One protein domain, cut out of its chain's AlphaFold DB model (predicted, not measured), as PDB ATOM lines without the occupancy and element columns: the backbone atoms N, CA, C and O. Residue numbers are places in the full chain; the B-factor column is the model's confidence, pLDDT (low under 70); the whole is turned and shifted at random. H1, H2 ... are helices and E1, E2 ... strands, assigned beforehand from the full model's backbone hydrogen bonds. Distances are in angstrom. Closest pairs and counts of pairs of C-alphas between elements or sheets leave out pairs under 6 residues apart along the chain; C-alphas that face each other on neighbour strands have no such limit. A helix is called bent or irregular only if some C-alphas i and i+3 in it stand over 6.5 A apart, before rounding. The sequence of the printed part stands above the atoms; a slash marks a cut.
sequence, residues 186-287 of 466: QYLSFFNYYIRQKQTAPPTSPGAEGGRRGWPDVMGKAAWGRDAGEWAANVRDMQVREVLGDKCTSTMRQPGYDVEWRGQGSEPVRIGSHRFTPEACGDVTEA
ATOM      1  N   GLN A 186     -32.681  16.786 -64.877       93.94
ATOM      2  CA  GLN A 186     -32.512  15.635 -63.983       93.94
ATOM      3  C   GLN A 186     -33.338  15.821 -62.709       93.94
ATOM      4  O   GLN A 186     -34.114  14.932 -62.352       93.94
ATOM      5  N   TYR A 187     -33.257  17.009 -62.116       92.94
ATOM      6  CA  TYR A 187     -33.905  17.393 -60.873       92.94
ATOM      7  C   TYR A 187     -35.427  17.291 -60.981       92.94
ATOM      8  O   TYR A 187     -36.074  16.562 -60.224       92.94
ATOM      9  N   LEU A 188     -36.006  17.911 -62.014       92.75
ATOM     10  CA  LEU A 188     -37.438  17.796 -62.306       92.75
ATOM     11  C   LEU A 188     -37.848  16.359 -62.623       92.75
ATOM     12  O   LEU A 188     -38.925  15.909 -62.228       92.75
ATOM     13  N   SER A 189     -37.000  15.607 -63.327       91.88
ATOM     14  CA  SER A 189     -37.290  14.207 -63.617       91.88
ATOM     15  C   SER A 189     -37.289  13.341 -62.357       91.88
ATOM     16  O   SER A 189     -38.031  12.357 -62.330       91.88
ATOM     17  N   PHE A 190     -36.470  13.663 -61.356       92.56
ATOM     18  CA  PHE A 190     -36.445  12.984 -60.063       92.56
ATOM     19  C   PHE A 190     -37.681  13.344 -59.253       92.56
ATOM     20  O   PHE A 190     -38.421  12.447 -58.848       92.56
ATOM     21  N   PHE A 191     -37.952  14.643 -59.112       93.00
ATOM     22  CA  PHE A 191     -39.117  15.158 -58.408       93.00
ATOM     23  C   PHE A 191     -40.417  14.561 -58.951       93.00
ATOM     24  O   PHE A 191     -41.185  13.952 -58.209       93.00
ATOM     25  N   ASN A 192     -40.650  14.657 -60.261       91.69
ATOM     26  CA  ASN A 192     -41.896  14.184 -60.860       91.69
ATOM     27  C   ASN A 192     -42.089  12.669 -60.725       91.69
ATOM     28  O   ASN A 192     -43.222  12.211 -60.630       91.69
ATOM     29  N   TYR A 193     -40.997  11.902 -60.689       88.88
ATOM     30  CA  TYR A 193     -41.065  10.447 -60.616       88.88
ATOM     31  C   TYR A 193     -41.188   9.916 -59.182       88.88
ATOM     32  O   TYR A 193     -41.963   9.000 -58.943       88.88
ATOM     33  N   TYR A 194     -40.420  10.459 -58.232       88.56
ATOM     34  CA  TYR A 194     -40.352   9.929 -56.862       88.56
ATOM     35  C   TYR A 194     -41.168  10.728 -55.845       88.56
ATOM     36  O   TYR A 194     -41.583  10.169 -54.831       88.56
ATOM     37  N   ILE A 195     -41.360  12.027 -56.085       92.38
ATOM     38  CA  ILE A 195     -41.832  12.971 -55.065       92.38
ATOM     39  C   ILE A 195     -43.247  13.456 -55.359       92.38
ATOM     40  O   ILE A 195     -44.085  13.448 -54.464       92.38
ATOM     41  N   ARG A 196     -43.547  13.827 -56.610       92.19
ATOM     42  CA  ARG A 196     -44.830  14.440 -56.989       92.19
ATOM     43  C   ARG A 196     -46.027  13.605 -56.545       92.19
ATOM     44  O   ARG A 196     -46.936  14.161 -55.949       92.19
ATOM     45  N   GLN A 197     -46.001  12.288 -56.758       90.44
ATOM     46  CA  GLN A 197     -47.087  11.415 -56.303       90.44
ATOM     47  C   GLN A 197     -47.289  11.500 -54.785       90.44
ATOM     48  O   GLN A 197     -48.423  11.625 -54.339       90.44
ATOM     49  N   LYS A 198     -46.209  11.482 -53.994       89.88
ATOM     50  CA  LYS A 198     -46.286  11.596 -52.530       89.88
ATOM     51  C   LYS A 198     -46.757  12.981 -52.082       89.88
ATOM     52  O   LYS A 198     -47.520  13.097 -51.129       89.88
ATOM     53  N   GLN A 199     -46.345  14.026 -52.795       91.69
ATOM     54  CA  GLN A 199     -46.736  15.411 -52.537       91.69
ATOM     55  C   GLN A 199     -48.218  15.678 -52.841       91.69
ATOM     56  O   GLN A 199     -48.854  16.446 -52.121       91.69
ATOM     57  N   THR A 200     -48.763  15.092 -53.912       89.38
ATOM     58  CA  THR A 200     -50.146  15.334 -54.360       89.38
ATOM     59  C   THR A 200     -51.143  14.291 -53.870       89.38
ATOM     60  O   THR A 200     -52.342  14.489 -54.041       89.38
ATOM     61  N   ALA A 201     -50.675  13.173 -53.309       85.88
ATOM     62  CA  ALA A 201     -51.549  12.175 -52.710       85.88
ATOM     63  C   ALA A 201     -52.312  12.772 -51.514       85.88
ATOM     64  O   ALA A 201     -51.756  13.614 -50.797       85.88
ATOM     65  N   PRO A 202     -53.563  12.328 -51.277       78.44
ATOM     66  CA  PRO A 202     -54.302  12.696 -50.079       78.44
ATOM     67  C   PRO A 202     -53.471  12.387 -48.830       78.44
ATOM     68  O   PRO A 202     -52.793  11.351 -48.798       78.44
ATOM     69  N   PRO A 203     -53.505  13.249 -47.803       71.44
ATOM     70  CA  PRO A 203     -52.755  12.987 -46.594       71.44
ATOM     71  C   PRO A 203     -53.199  11.678 -45.946       71.44
ATOM     72  O   PRO A 203     -54.386  11.431 -45.730       71.44
ATOM     73  N   THR A 204     -52.235  10.826 -45.622       64.38
ATOM     74  CA  THR A 204     -52.489   9.596 -44.880       64.38
ATOM     75  C   THR A 204     -52.725   9.946 -43.411       64.38
ATOM     76  O   THR A 204     -51.855  10.499 -42.737       64.38
ATOM     77  N   SER A 205     -53.925   9.651 -42.904       58.94
ATOM     78  CA  SER A 205     -54.215   9.766 -41.471       58.94
ATOM     79  C   SER A 205     -53.537   8.624 -40.701       58.94
ATOM     80  O   SER A 205     -53.570   7.480 -41.171       58.94
ATOM     81  N   PRO A 206     -52.968   8.871 -39.506       55.72
ATOM     82  CA  PRO A 206     -52.463   7.811 -38.648       55.72
ATOM     83  C   PRO A 206     -53.637   6.900 -38.263       55.72
ATOM     84  O   PRO A 206     -54.542   7.328 -37.553       55.72
ATOM     85  N   GLY A 207     -53.645   5.657 -38.755       52.50
ATOM     86  CA  GLY A 207     -54.655   4.647 -38.404       52.50
ATOM     87  C   GLY A 207     -55.617   4.206 -39.515       52.50
ATOM     88  O   GLY A 207     -56.417   3.314 -39.257       52.50
ATOM     89  N   ALA A 208     -55.538   4.750 -40.738       54.12
ATOM     90  CA  ALA A 208     -56.380   4.297 -41.862       54.12
ATOM     91  C   ALA A 208     -56.012   2.890 -42.395       54.12
ATOM     92  O   ALA A 208     -56.820   2.230 -43.039       54.12
ATOM     93  N   GLU A 209     -54.813   2.410 -42.078       48.38
ATOM     94  CA  GLU A 209     -54.365   1.029 -42.258       48.38
ATOM     95  C   GLU A 209     -53.689   0.625 -40.943       48.38
ATOM     96  O   GLU A 209     -52.947   1.435 -40.382       48.38
ATOM     97  N   GLY A 210     -53.992  -0.565 -40.413       46.31
ATOM     98  CA  GLY A 210     -53.645  -1.033 -39.061       46.31
ATOM     99  C   GLY A 210     -52.156  -1.024 -38.683       46.31
ATOM    100  O   GLY A 210     -51.556  -2.078 -38.507       46.31
ATOM    101  N   GLY A 211     -51.580   0.162 -38.485       46.28
ATOM    102  CA  GLY A 211     -50.201   0.371 -38.053       46.28
ATOM    103  C   GLY A 211     -49.484   1.454 -38.863       46.28
ATOM    104  O   GLY A 211     -48.956   1.187 -39.930       46.28
ATOM    105  N   ARG A 212     -49.447   2.676 -38.313       48.62
ATOM    106  CA  ARG A 212     -48.452   3.752 -38.532       48.62
ATOM    107  C   ARG A 212     -47.771   3.815 -39.917       48.62
ATOM    108  O   ARG A 212     -46.673   3.296 -40.079       48.62
ATOM    109  N   ARG A 213     -48.270   4.654 -40.832       53.72
ATOM    110  CA  ARG A 213     -47.358   5.373 -41.748       53.72
ATOM    111  C   ARG A 213     -46.972   6.700 -41.099       53.72
ATOM    112  O   ARG A 213     -47.531   7.746 -41.407       53.72
ATOM    113  N   GLY A 214     -46.105   6.615 -40.090       62.25
ATOM    114  CA  GLY A 214     -45.415   7.789 -39.549       62.25
ATOM    115  C   GLY A 214     -44.374   8.303 -40.543       62.25
ATOM    116  O   GLY A 214     -44.200   7.735 -41.622       62.25
ATOM    117  N   TRP A 215     -43.662   9.372 -40.185       66.50
ATOM    118  CA  TRP A 215     -42.465   9.782 -40.925       66.50
ATOM    119  C   TRP A 215     -41.534   8.565 -41.135       66.50
ATOM    120  O   TRP A 215     -41.339   7.809 -40.179       66.50
ATOM    121  N   PRO A 216     -40.985   8.329 -42.346       70.38
ATOM    122  CA  PRO A 216     -40.961   9.204 -43.527       70.38
ATOM    123  C   PRO A 216     -42.089   8.974 -44.560       70.38
ATOM    124  O   PRO A 216     -42.053   9.565 -45.638       70.38
ATOM    125  N   ASP A 217     -43.098   8.147 -44.276       78.25
ATOM    126  CA  ASP A 217     -44.132   7.740 -45.249       78.25
ATOM    127  C   ASP A 217     -45.371   8.651 -45.281       78.25
ATOM    128  O   ASP A 217     -46.451   8.263 -45.741       78.25
ATOM    129  N   VAL A 218     -45.219   9.887 -44.803       84.81
ATOM    130  CA  VAL A 218     -46.287  10.890 -44.798       84.81
ATOM    131  C   VAL A 218     -46.553  11.383 -46.213       84.81
ATOM    132  O   VAL A 218     -45.613  11.597 -46.970       84.81
ATOM    133  N   MET A 219     -47.818  11.599 -46.566       87.25
ATOM    134  CA  MET A 219     -48.223  12.170 -47.855       87.25
ATOM    135  C   MET A 219     -48.631  13.642 -47.715       87.25
ATOM    136  O   MET A 219     -48.979  14.109 -46.629       87.25
ATOM    137  N   GLY A 220     -48.625  14.367 -48.830       89.44
ATOM    138  CA  GLY A 220     -49.159  15.722 -48.923       89.44
ATOM    139  C   GLY A 220     -48.114  16.842 -48.863       89.44
ATOM    140  O   GLY A 220     -46.972  16.683 -48.424       89.44
ATOM    141  N   LYS A 221     -48.535  18.033 -49.299       92.44
ATOM    142  CA  LYS A 221     -47.679  19.226 -49.437       92.44
ATOM    143  C   LYS A 221     -47.045  19.705 -48.127       92.44
ATOM    144  O   LYS A 221     -45.970  20.306 -48.153       92.44
ATOM    145  N   ALA A 222     -47.681  19.443 -46.984       91.44
ATOM    146  CA  ALA A 222     -47.147  19.838 -45.682       91.44
ATOM    147  C   ALA A 222     -45.758  19.223 -45.426       91.44
ATOM    148  O   ALA A 222     -44.846  19.953 -45.040       91.44
ATOM    149  N   ALA A 223     -45.596  17.929 -45.736       91.00
ATOM    150  CA  ALA A 223     -44.363  17.164 -45.529       91.00
ATOM    151  C   ALA A 223     -43.360  17.293 -46.697       91.00
ATOM    152  O   ALA A 223     -42.148  17.295 -46.487       91.00
ATOM    153  N   TRP A 224     -43.851  17.420 -47.937       92.56
ATOM    154  CA  TRP A 224     -43.010  17.389 -49.150       92.56
ATOM    155  C   TRP A 224     -42.717  18.757 -49.778       92.56
ATOM    156  O   TRP A 224     -41.965  18.828 -50.747       92.56
ATOM    157  N   GLY A 225     -43.295  19.841 -49.257       93.31
ATOM    158  CA  GLY A 225     -43.257  21.162 -49.893       93.31
ATOM    159  C   GLY A 225     -44.430  21.377 -50.852       93.31
ATOM    160  O   GLY A 225     -45.126  20.430 -51.222       93.31
ATOM    161  N   ARG A 226     -44.678  22.627 -51.260       92.81
ATOM    162  CA  ARG A 226     -45.799  22.997 -52.145       92.81
ATOM    163  C   ARG A 226     -45.520  22.722 -53.619       92.81
ATOM    164  O   ARG A 226     -46.461  22.460 -54.366       92.81
ATOM    165  N   ASP A 227     -44.254  22.786 -54.017       92.88
ATOM    166  CA  ASP A 227     -43.780  22.617 -55.388       92.88
ATOM    167  C   ASP A 227     -42.354  22.031 -55.417       92.88
ATOM    168  O   ASP A 227     -41.811  21.621 -54.388       92.88
ATOM    169  N   ALA A 228     -41.768  21.940 -56.613       92.75
ATOM    170  CA  ALA A 228     -40.425  21.400 -56.807       92.75
ATOM    171  C   ALA A 228     -39.315  22.300 -56.241       92.75
ATOM    172  O   ALA A 228     -38.274  21.777 -55.853       92.75
ATOM    173  N   GLY A 229     -39.517  23.620 -56.186       93.00
ATOM    174  CA  GLY A 229     -38.521  24.570 -55.686       93.00
ATOM    175  C   GLY A 229     -38.413  24.509 -54.167       93.00
ATOM    176  O   GLY A 229     -37.318  24.464 -53.612       93.00
ATOM    177  N   GLU A 230     -39.553  24.399 -53.488       92.88
ATOM    178  CA  GLU A 230     -39.590  24.220 -52.039       92.88
ATOM    179  C   GLU A 230     -39.049  22.854 -51.591       92.88
ATOM    180  O   GLU A 230     -38.439  22.742 -50.523       92.88
ATOM    181  N   TRP A 231     -39.242  21.812 -52.404       92.06
ATOM    182  CA  TRP A 231     -38.555  20.537 -52.200       92.06
ATOM    183  C   TRP A 231     -37.042  20.676 -52.434       92.06
ATOM    184  O   TRP A 231     -36.257  20.177 -51.627       92.06
ATOM    185  N   ALA A 232     -36.631  21.402 -53.482       90.69
ATOM    186  CA  ALA A 232     -35.226  21.580 -53.845       90.69
ATOM    187  C   ALA A 232     -34.373  22.176 -52.724       90.69
ATOM    188  O   ALA A 232     -33.267  21.703 -52.482       90.69
ATOM    189  N   ALA A 233     -34.936  23.114 -51.961       86.31
ATOM    190  CA  ALA A 233     -34.263  23.732 -50.822       86.31
ATOM    191  C   ALA A 233     -33.708  22.728 -49.784       86.31
ATOM    192  O   ALA A 233     -32.776  23.074 -49.057       86.31
ATOM    193  N   ASN A 234     -34.248  21.503 -49.730       86.69
ATOM    194  CA  ASN A 234     -33.857  20.451 -48.784       86.69
ATOM    195  C   ASN A 234     -33.015  19.327 -49.414       86.69
ATOM    196  O   ASN A 234     -32.531  18.451 -48.698       86.69
ATOM    197  N   VAL A 235     -32.851  19.301 -50.740       89.12
ATOM    198  CA  VAL A 235     -32.170  18.209 -51.448       89.12
ATOM    199  C   VAL A 235     -31.159  18.795 -52.431       89.12
ATOM    200  O   VAL A 235     -31.447  19.053 -53.589       89.12
ATOM    201  N   ARG A 236     -29.933  19.022 -51.971       90.69
ATOM    202  CA  ARG A 236     -28.890  19.617 -52.819       90.69
ATOM    203  C   ARG A 236     -28.054  18.565 -53.532       90.69
ATOM    204  O   ARG A 236     -27.878  17.469 -52.999       90.69
ATOM    205  N   ASP A 237     -27.567  18.928 -54.718       93.94
ATOM    206  CA  ASP A 237     -26.480  18.281 -55.466       93.94
ATOM    207  C   ASP A 237     -26.583  16.749 -55.548       93.94
ATOM    208  O   ASP A 237     -25.711  15.995 -55.108       93.94
ATOM    209  N   MET A 238     -27.711  16.281 -56.087       92.69
ATOM    210  CA  MET A 238     -28.074  14.867 -56.105       92.69
ATOM    211  C   MET A 238     -27.069  13.999 -56.862       92.69
ATOM    212  O   MET A 238     -26.798  12.882 -56.426       92.69
ATOM    213  N   GLN A 239     -26.531  14.467 -57.991       95.12
ATOM    214  CA  GLN A 239     -25.640  13.644 -58.812       95.12
ATOM    215  C   GLN A 239     -24.278  13.464 -58.144       95.12
ATOM    216  O   GLN A 239     -23.781  12.339 -58.097       95.12
ATOM    217  N   VAL A 240     -23.702  14.524 -57.568       95.31
ATOM    218  CA  VAL A 240     -22.451  14.421 -56.798       95.31
ATOM    219  C   VAL A 240     -22.638  13.493 -55.598       95.31
ATOM    220  O   VAL A 240     -21.841  12.573 -55.401       95.31
ATOM    221  N   ARG A 241     -23.738  13.653 -54.850       92.06
ATOM    222  CA  ARG A 241     -24.074  12.773 -53.720       92.06
ATOM    223  C   ARG A 241     -24.276  11.323 -54.145       92.06
ATOM    224  O   ARG A 241     -23.832  10.420 -53.443       92.06
ATOM    225  N   GLU A 242     -24.936  11.074 -55.276       92.06
ATOM    226  CA  GLU A 242     -25.101   9.721 -55.812       92.06
ATOM    227  C   GLU A 242     -23.783   9.124 -56.299       92.06
ATOM    228  O   GLU A 242     -23.628   7.916 -56.199       92.06
ATOM    229  N   VAL A 243     -22.827   9.896 -56.813       93.81
ATOM    230  CA  VAL A 243     -21.519   9.342 -57.204       93.81
ATOM    231  C   VAL A 243     -20.700   8.938 -55.987       93.81
ATOM    232  O   VAL A 243     -20.206   7.813 -55.957       93.81
ATOM    233  N   LEU A 244     -20.604   9.813 -54.985       90.88
ATOM    234  CA  LEU A 244     -19.851   9.529 -53.760       90.88
ATOM    235  C   LEU A 244     -20.515   8.429 -52.921       90.88
ATOM    236  O   LEU A 244     -19.827   7.607 -52.325       90.88
ATOM    237  N   GLY A 245     -21.851   8.402 -52.904       85.00
ATOM    238  CA  GLY A 245     -22.661   7.370 -52.258       85.00
ATOM    239  C   GLY A 245     -22.709   7.427 -50.728       85.00
ATOM    240  O   GLY A 245     -23.607   6.837 -50.137       85.00
ATOM    241  N   ASP A 246     -21.816   8.184 -50.091       80.50
ATOM    242  CA  ASP A 246     -21.696   8.354 -48.638       80.50
ATOM    243  C   ASP A 246     -22.393   9.620 -48.100       80.50
ATOM    244  O   ASP A 246     -22.297   9.937 -46.918       80.50
ATOM    245  N   LYS A 247     -23.138  10.343 -48.947       80.62
ATOM    246  CA  LYS A 247     -23.847  11.589 -48.592       80.62
ATOM    247  C   LYS A 247     -25.354  11.398 -48.460       80.62
ATOM    248  O   LYS A 247     -26.142  12.122 -49.082       80.62
ATOM    249  N   CYS A 248     -25.772  10.401 -47.681       78.44
ATOM    250  CA  CYS A 248     -27.185  10.100 -47.413       78.44
ATOM    251  C   CYS A 248     -28.065  10.062 -48.668       78.44
ATOM    252  O   CYS A 248     -29.115  10.699 -48.736       78.44
ATOM    253  N   THR A 249     -27.651   9.345 -49.705       82.75
ATOM    254  CA  THR A 249     -28.397   9.275 -50.970       82.75
ATOM    255  C   THR A 249     -29.865   8.852 -50.774       82.75
ATOM    256  O   THR A 249     -30.760   9.305 -51.490       82.75
ATOM    257  N   SER A 250     -30.147   8.022 -49.767       78.75
ATOM    258  CA  SER A 250     -31.499   7.573 -49.420       78.75
ATOM    259  C   SER A 250     -32.431   8.702 -48.949       78.75
ATOM    260  O   SER A 250     -33.634   8.638 -49.221       78.75
ATOM    261  N   THR A 251     -31.909   9.764 -48.320       80.81
ATOM    262  CA  THR A 251     -32.726  10.866 -47.773       80.81
ATOM    263  C   THR A 251     -33.317  11.764 -48.853       80.81
ATOM    264  O   THR A 251     -34.343  12.399 -48.636       80.81
ATOM    265  N   MET A 252     -32.773  11.736 -50.074       87.31
ATOM    266  CA  MET A 252     -33.333  12.466 -51.222       87.31
ATOM    267  C   MET A 252     -34.764  12.020 -51.579       87.31
ATOM    268  O   MET A 252     -35.455  12.693 -52.339       87.31
ATOM    269  N   ARG A 253     -35.215  10.868 -51.061       88.06
ATOM    270  CA  ARG A 253     -36.576  10.334 -51.239       88.06
ATOM    271  C   ARG A 253     -37.409  10.363 -49.958       88.06
ATOM    272  O   ARG A 253     -38.393   9.621 -49.876       88.06
ATOM    273  N   GLN A 254     -37.015  11.178 -48.984       88.44
ATOM    274  CA  GLN A 254     -37.718  11.393 -47.720       88.44
ATOM    275  C   GLN A 254     -38.294  12.822 -47.654       88.44
ATOM    276  O   GLN A 254     -37.833  13.698 -48.395       88.44
ATOM    277  N   PRO A 255     -39.325  13.064 -46.821       89.19
ATOM    278  CA  PRO A 255     -39.906  14.391 -46.657       89.19
ATOM    279  C   PRO A 255     -38.892  15.381 -46.070       89.19
ATOM    280  O   PRO A 255     -38.117  15.026 -45.185       89.19
ATOM    281  N   GLY A 256     -38.930  16.631 -46.540       89.38
ATOM    282  CA  GLY A 256     -38.050  17.708 -46.064       89.38
ATOM    283  C   GLY A 256     -38.621  18.518 -44.898       89.38
ATOM    284  O   GLY A 256     -37.966  19.435 -44.411       89.38
ATOM    285  N   TYR A 257     -39.844  18.219 -44.457       91.25
ATOM    286  CA  TYR A 257     -40.542  18.976 -43.422       91.25
ATOM    287  C   TYR A 257     -41.154  18.050 -42.374       91.25
ATOM    288  O   TYR A 257     -41.754  17.026 -42.712       91.25
ATOM    289  N   ASP A 258     -41.036  18.451 -41.110       89.62
ATOM    290  CA  ASP A 258     -41.713  17.804 -39.995       89.62
ATOM    291  C   ASP A 258     -43.170  18.259 -39.940       89.62
ATOM    292  O   ASP A 258     -43.497  19.431 -40.185       89.62
ATOM    293  N   VAL A 259     -44.058  17.322 -39.613       88.56
ATOM    294  CA  VAL A 259     -45.499  17.559 -39.558       88.56
ATOM    295  C   VAL A 259     -46.128  16.953 -38.309       88.56
ATOM    296  O   VAL A 259     -45.655  15.949 -37.782       88.56
ATOM    297  N   GLU A 260     -47.230  17.552 -37.873       86.56
ATOM    298  CA  GLU A 260     -48.046  17.109 -36.746       86.56
ATOM    299  C   GLU A 260     -49.505  16.923 -37.183       86.56
ATOM    300  O   GLU A 260     -50.025  17.686 -38.000       86.56
ATOM    301  N   TRP A 261     -50.189  15.926 -36.615       82.25
ATOM    302  CA  TRP A 261     -51.627  15.729 -36.796       82.25
ATOM    303  C   TRP A 261     -52.362  16.300 -35.594       82.25
ATOM    304  O   TRP A 261     -52.184  15.835 -34.472       82.25
ATOM    305  N   ARG A 262     -53.227  17.286 -35.833       78.88
ATOM    306  CA  ARG A 262     -54.001  17.963 -34.782       78.88
ATOM    307  C   ARG A 262     -55.323  17.254 -34.451       78.88
ATOM    308  O   ARG A 262     -56.219  17.859 -33.872       78.88
ATOM    309  N   GLY A 263     -55.457  15.983 -34.827       66.94
ATOM    310  CA  GLY A 263     -56.619  15.139 -34.559       66.94
ATOM    311  C   GLY A 263     -56.626  13.873 -35.420       66.94
ATOM    312  O   GLY A 263     -55.876  13.752 -36.390       66.94
ATOM    313  N   GLN A 264     -57.487  12.908 -35.086       63.47
ATOM    314  CA  GLN A 264     -57.754  11.780 -35.984       63.47
ATOM    315  C   GLN A 264     -58.458  12.289 -37.248       63.47
ATOM    316  O   GLN A 264     -59.425  13.038 -37.157       63.47
ATOM    317  N   GLY A 265     -57.968  11.899 -38.427       63.19
ATOM    318  CA  GLY A 265     -58.546  12.333 -39.704       63.19
ATOM    319  C   GLY A 265     -58.119  13.729 -40.178       63.19
ATOM    320  O   GLY A 265     -58.530  14.136 -41.262       63.19
ATOM    321  N   SER A 266     -57.320  14.478 -39.404       68.38
ATOM    322  CA  SER A 266     -56.886  15.828 -39.790       68.38
ATOM    323  C   SER A 266     -55.773  15.797 -40.838       68.38
ATOM    324  O   SER A 266     -54.906  14.922 -40.791       68.38
ATOM    325  N   GLU A 267     -55.713  16.804 -41.712       77.62
ATOM    326  CA  GLU A 267     -54.528  17.017 -42.547       77.62
ATOM    327  C   GLU A 267     -53.287  17.300 -41.672       77.62
ATOM    328  O   GLU A 267     -53.393  18.009 -40.665       77.62
ATOM    329  N   PRO A 268     -52.107  16.757 -42.024       83.88
ATOM    330  CA  PRO A 268     -50.865  17.051 -41.332       83.88
ATOM    331  C   PRO A 268     -50.520  18.532 -41.496       83.88
ATOM    332  O   PRO A 268     -50.518  19.073 -42.603       83.88
ATOM    333  N   VAL A 269     -50.180  19.178 -40.389       88.44
ATOM    334  CA  VAL A 269     -49.741  20.570 -40.352       88.44
ATOM    335  C   VAL A 269     -48.226  20.592 -40.254       88.44
ATOM    336  O   VAL A 269     -47.646  19.926 -39.402       88.44
ATOM    337  N   ARG A 270     -47.569  21.371 -41.114       91.50
ATOM    338  CA  ARG A 270     -46.123  21.577 -41.025       91.50
ATOM    339  C   ARG A 270     -45.761  22.301 -39.733       91.50
ATOM    340  O   ARG A 270     -46.311  23.365 -39.457       91.50
ATOM    341  N   ILE A 271     -44.781  21.763 -39.013       92.06
ATOM    342  CA  ILE A 271     -44.251  22.350 -37.774       92.06
ATOM    343  C   ILE A 271     -42.797  22.825 -37.907       92.06
ATOM    344  O   ILE A 271     -42.342  23.618 -37.090       92.06
ATOM    345  N   GLY A 272     -42.077  22.403 -38.951       90.31
ATOM    346  CA  GLY A 272     -40.704  22.847 -39.190       90.31
ATOM    347  C   GLY A 272     -40.045  22.181 -40.397       90.31
ATOM    348  O   GLY A 272     -40.649  21.348 -41.073       90.31
ATOM    349  N   SER A 273     -38.802  22.572 -40.677       88.38
ATOM    350  CA  SER A 273     -37.929  21.863 -41.620       88.38
ATOM    351  C   SER A 273     -37.321  20.644 -40.943       88.38
ATOM    352  O   SER A 273     -36.771  20.766 -39.849       88.38
ATOM    353  N   HIS A 274     -37.350  19.506 -41.631       86.19
ATOM    354  CA  HIS A 274     -36.677  18.306 -41.171       86.19
ATOM    355  C   HIS A 274     -35.172  18.453 -41.413       86.19
ATOM    356  O   HIS A 274     -34.734  18.673 -42.544       86.19
ATOM    357  N   ARG A 275     -34.366  18.337 -40.356       75.56
ATOM    358  CA  ARG A 275     -32.903  18.365 -40.462       75.56
ATOM    359  C   ARG A 275     -32.349  16.970 -40.239       75.56
ATOM    360  O   ARG A 275     -32.361  16.462 -39.122       75.56
ATOM    361  N   PHE A 276     -31.811  16.387 -41.303       73.94
ATOM    362  CA  PHE A 276     -30.946  15.222 -41.179       73.94
ATOM    363  C   PHE A 276     -29.658  15.614 -40.441       73.94
ATOM    364  O   PHE A 276     -29.213  16.759 -40.546       73.94
ATOM    365  N   THR A 277     -29.064  14.694 -39.679       67.50
ATOM    366  CA  THR A 277     -27.852  14.990 -38.902       67.50
ATOM    367  C   THR A 277     -26.721  15.468 -39.829       67.50
ATOM    368  O   THR A 277     -26.448  14.807 -40.839       67.50
ATOM    369  N   PRO A 278     -26.063  16.611 -39.536       61.09
ATOM    370  CA  PRO A 278     -25.008  17.167 -40.388       61.09
ATOM    371  C   PRO A 278     -23.848  16.199 -40.637       61.09
ATOM    372  O   PRO A 278     -23.299  16.165 -41.736       61.09
ATOM    373  N   GLU A 279     -23.517  15.374 -39.642       59.75
ATOM    374  CA  GLU A 279     -22.446  14.378 -39.708       59.75
ATOM    375  C   GLU A 279     -22.751  13.259 -40.715       59.75
ATOM    376  O   GLU A 279     -21.827  12.667 -41.265       59.75
ATOM    377  N   ALA A 280     -24.032  12.978 -40.978       57.38
ATOM    378  CA  ALA A 280     -24.449  11.952 -41.930       57.38
ATOM    379  C   ALA A 280     -24.779  12.541 -43.311       57.38
ATOM    380  O   ALA A 280     -24.423  11.960 -44.335       57.38
ATOM    381  N   CYS A 281     -25.464  13.690 -43.359       71.19
ATOM    382  CA  CYS A 281     -26.129  14.179 -44.569       71.19
ATOM    383  C   CYS A 281     -25.829  15.652 -44.899       71.19
ATOM    384  O   CYS A 281     -26.669  16.314 -45.510       71.19
ATOM    385  N   GLY A 282     -24.676  16.171 -44.468       74.00
ATOM    386  CA  GLY A 282     -24.269  17.549 -44.742       74.00
ATOM    387  C   GLY A 282     -24.242  17.908 -46.234       74.00
ATOM    388  O   GLY A 282     -24.180  17.036 -47.107       74.00
ATOM    389  N   ASP A 283     -24.274  19.215 -46.506       85.75
ATOM    390  CA  ASP A 283     -24.131  19.765 -47.856       85.75
ATOM    391  C   ASP A 283     -22.831  19.276 -48.518       85.75
ATOM    392  O   ASP A 283     -21.833  18.982 -47.853       85.75
ATOM    393  N   VAL A 284     -22.833  19.210 -49.851       90.88
ATOM    394  CA  VAL A 284     -21.613  18.936 -50.619       90.88
ATOM    395  C   VAL A 284     -20.617  20.070 -50.375       90.88
ATOM    396  O   VAL A 284     -20.939  21.247 -50.528       90.88
ATOM    397  N   THR A 285     -19.398  19.710 -49.981       93.31
ATOM    398  CA  THR A 285     -18.292  20.651 -49.768       93.31
ATOM    399  C   THR A 285     -17.321  20.647 -50.951       93.31
ATOM    400  O   THR A 285     -17.349  19.745 -51.788       93.31
ATOM    401  N   GLU A 286     -16.388  21.601 -51.002       95.62
ATOM    402  CA  GLU A 286     -15.297  21.572 -51.992       95.62
ATOM    403  C   GLU A 286     -14.432  20.308 -51.870       95.62
ATOM    404  O   GLU A 286     -13.991  19.763 -52.878       95.62
ATOM    405  N   ALA A 287     -14.229  19.790 -50.652       95.06
ATOM    406  CA  ALA A 287     -13.506  18.536 -50.443       95.06
ATOM    407  C   ALA A 287     -14.266  17.339 -51.040       95.06
ATOM    408  O   ALA A 287     -13.663  16.458 -51.653       95.06
TER     409      ALA A 287
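What this domain is: This is residues 186 to 287 of the 466 residues of the protein "Hypothetical protein" of Mantoniella antarctica (UniProt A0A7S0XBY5). A two-stranded hairpin, E1 and E2, and the long helix H1 have the short helix H2 between them, and short helices continue from there toward the opposite end of an elongated model, where H4 and H6 lie. The long link of residues 201 to 220 loops between H1 and H2. The printed part has 102 residues, in the order H1 H2 H3 H4 H5 E1 E2 H6; the sheet, E1 - E2, is antiparallel and the class is mixed. It is compact, with a radius of gyration of the C-alphas of 14.4 A, and spans 47 by 28 by 23 A.

Where its parts are: E1 is residues 257 to 261, 13.3 A long, and E2 is 268 to 273, 13.8 A, ending at C-alpha 273 (-37.929, 21.863, -41.620). H1, residues 186 to 200, is 20.1 A long and begins at C-alpha 186 (-32.512, 15.635, -63.983); it is only just irregular, C-alphas 194 and 197 being 6.9 A apart. H2 is 221 to 224, H3 228 to 232, H4 238 to 244, 10.1 A, H5 249 to 253 and H6 278 to 281.

How they stand to each other: The hairpin E1 and E2 is antiparallel at 148 degrees, with N 258 and O 272 at 2.9 A. The closest C-alphas of H2 and E1, Ala 223 and Tyr 257, are 4.7 A apart. H1 touches H2 with residues 195 to 200 alone, closest at the C-alphas of Gln 199 and Lys 221, 5.0 A. H3 is close to H1 but not clearly touching, the C-alphas of Phe 191 and Ala 228 being 6.6 A apart. H4 touches H5, closest at the C-alphas of Glu 242 and Thr 249, 5.9 A. H6 is only just apart from H5, at 8.0 A. Every O i to N i+4 pair is within hydrogen-bond range in H3 and H4, 8 of 11 in H1 and 0 of 1 in H5, which has 2 of 2 O i to N i+3 pairs; H2 and H6 are too short for an O i to N i+4 pair.

The domain as a whole: The two C-alphas farthest apart, Gln 264 and Ala 287, are 47.0 A apart. The printed part has no cut, and the link from H1 to H2 is long. Residues 204 to 215, 263 to 266 and 277 to 280 are under pLDDT 70.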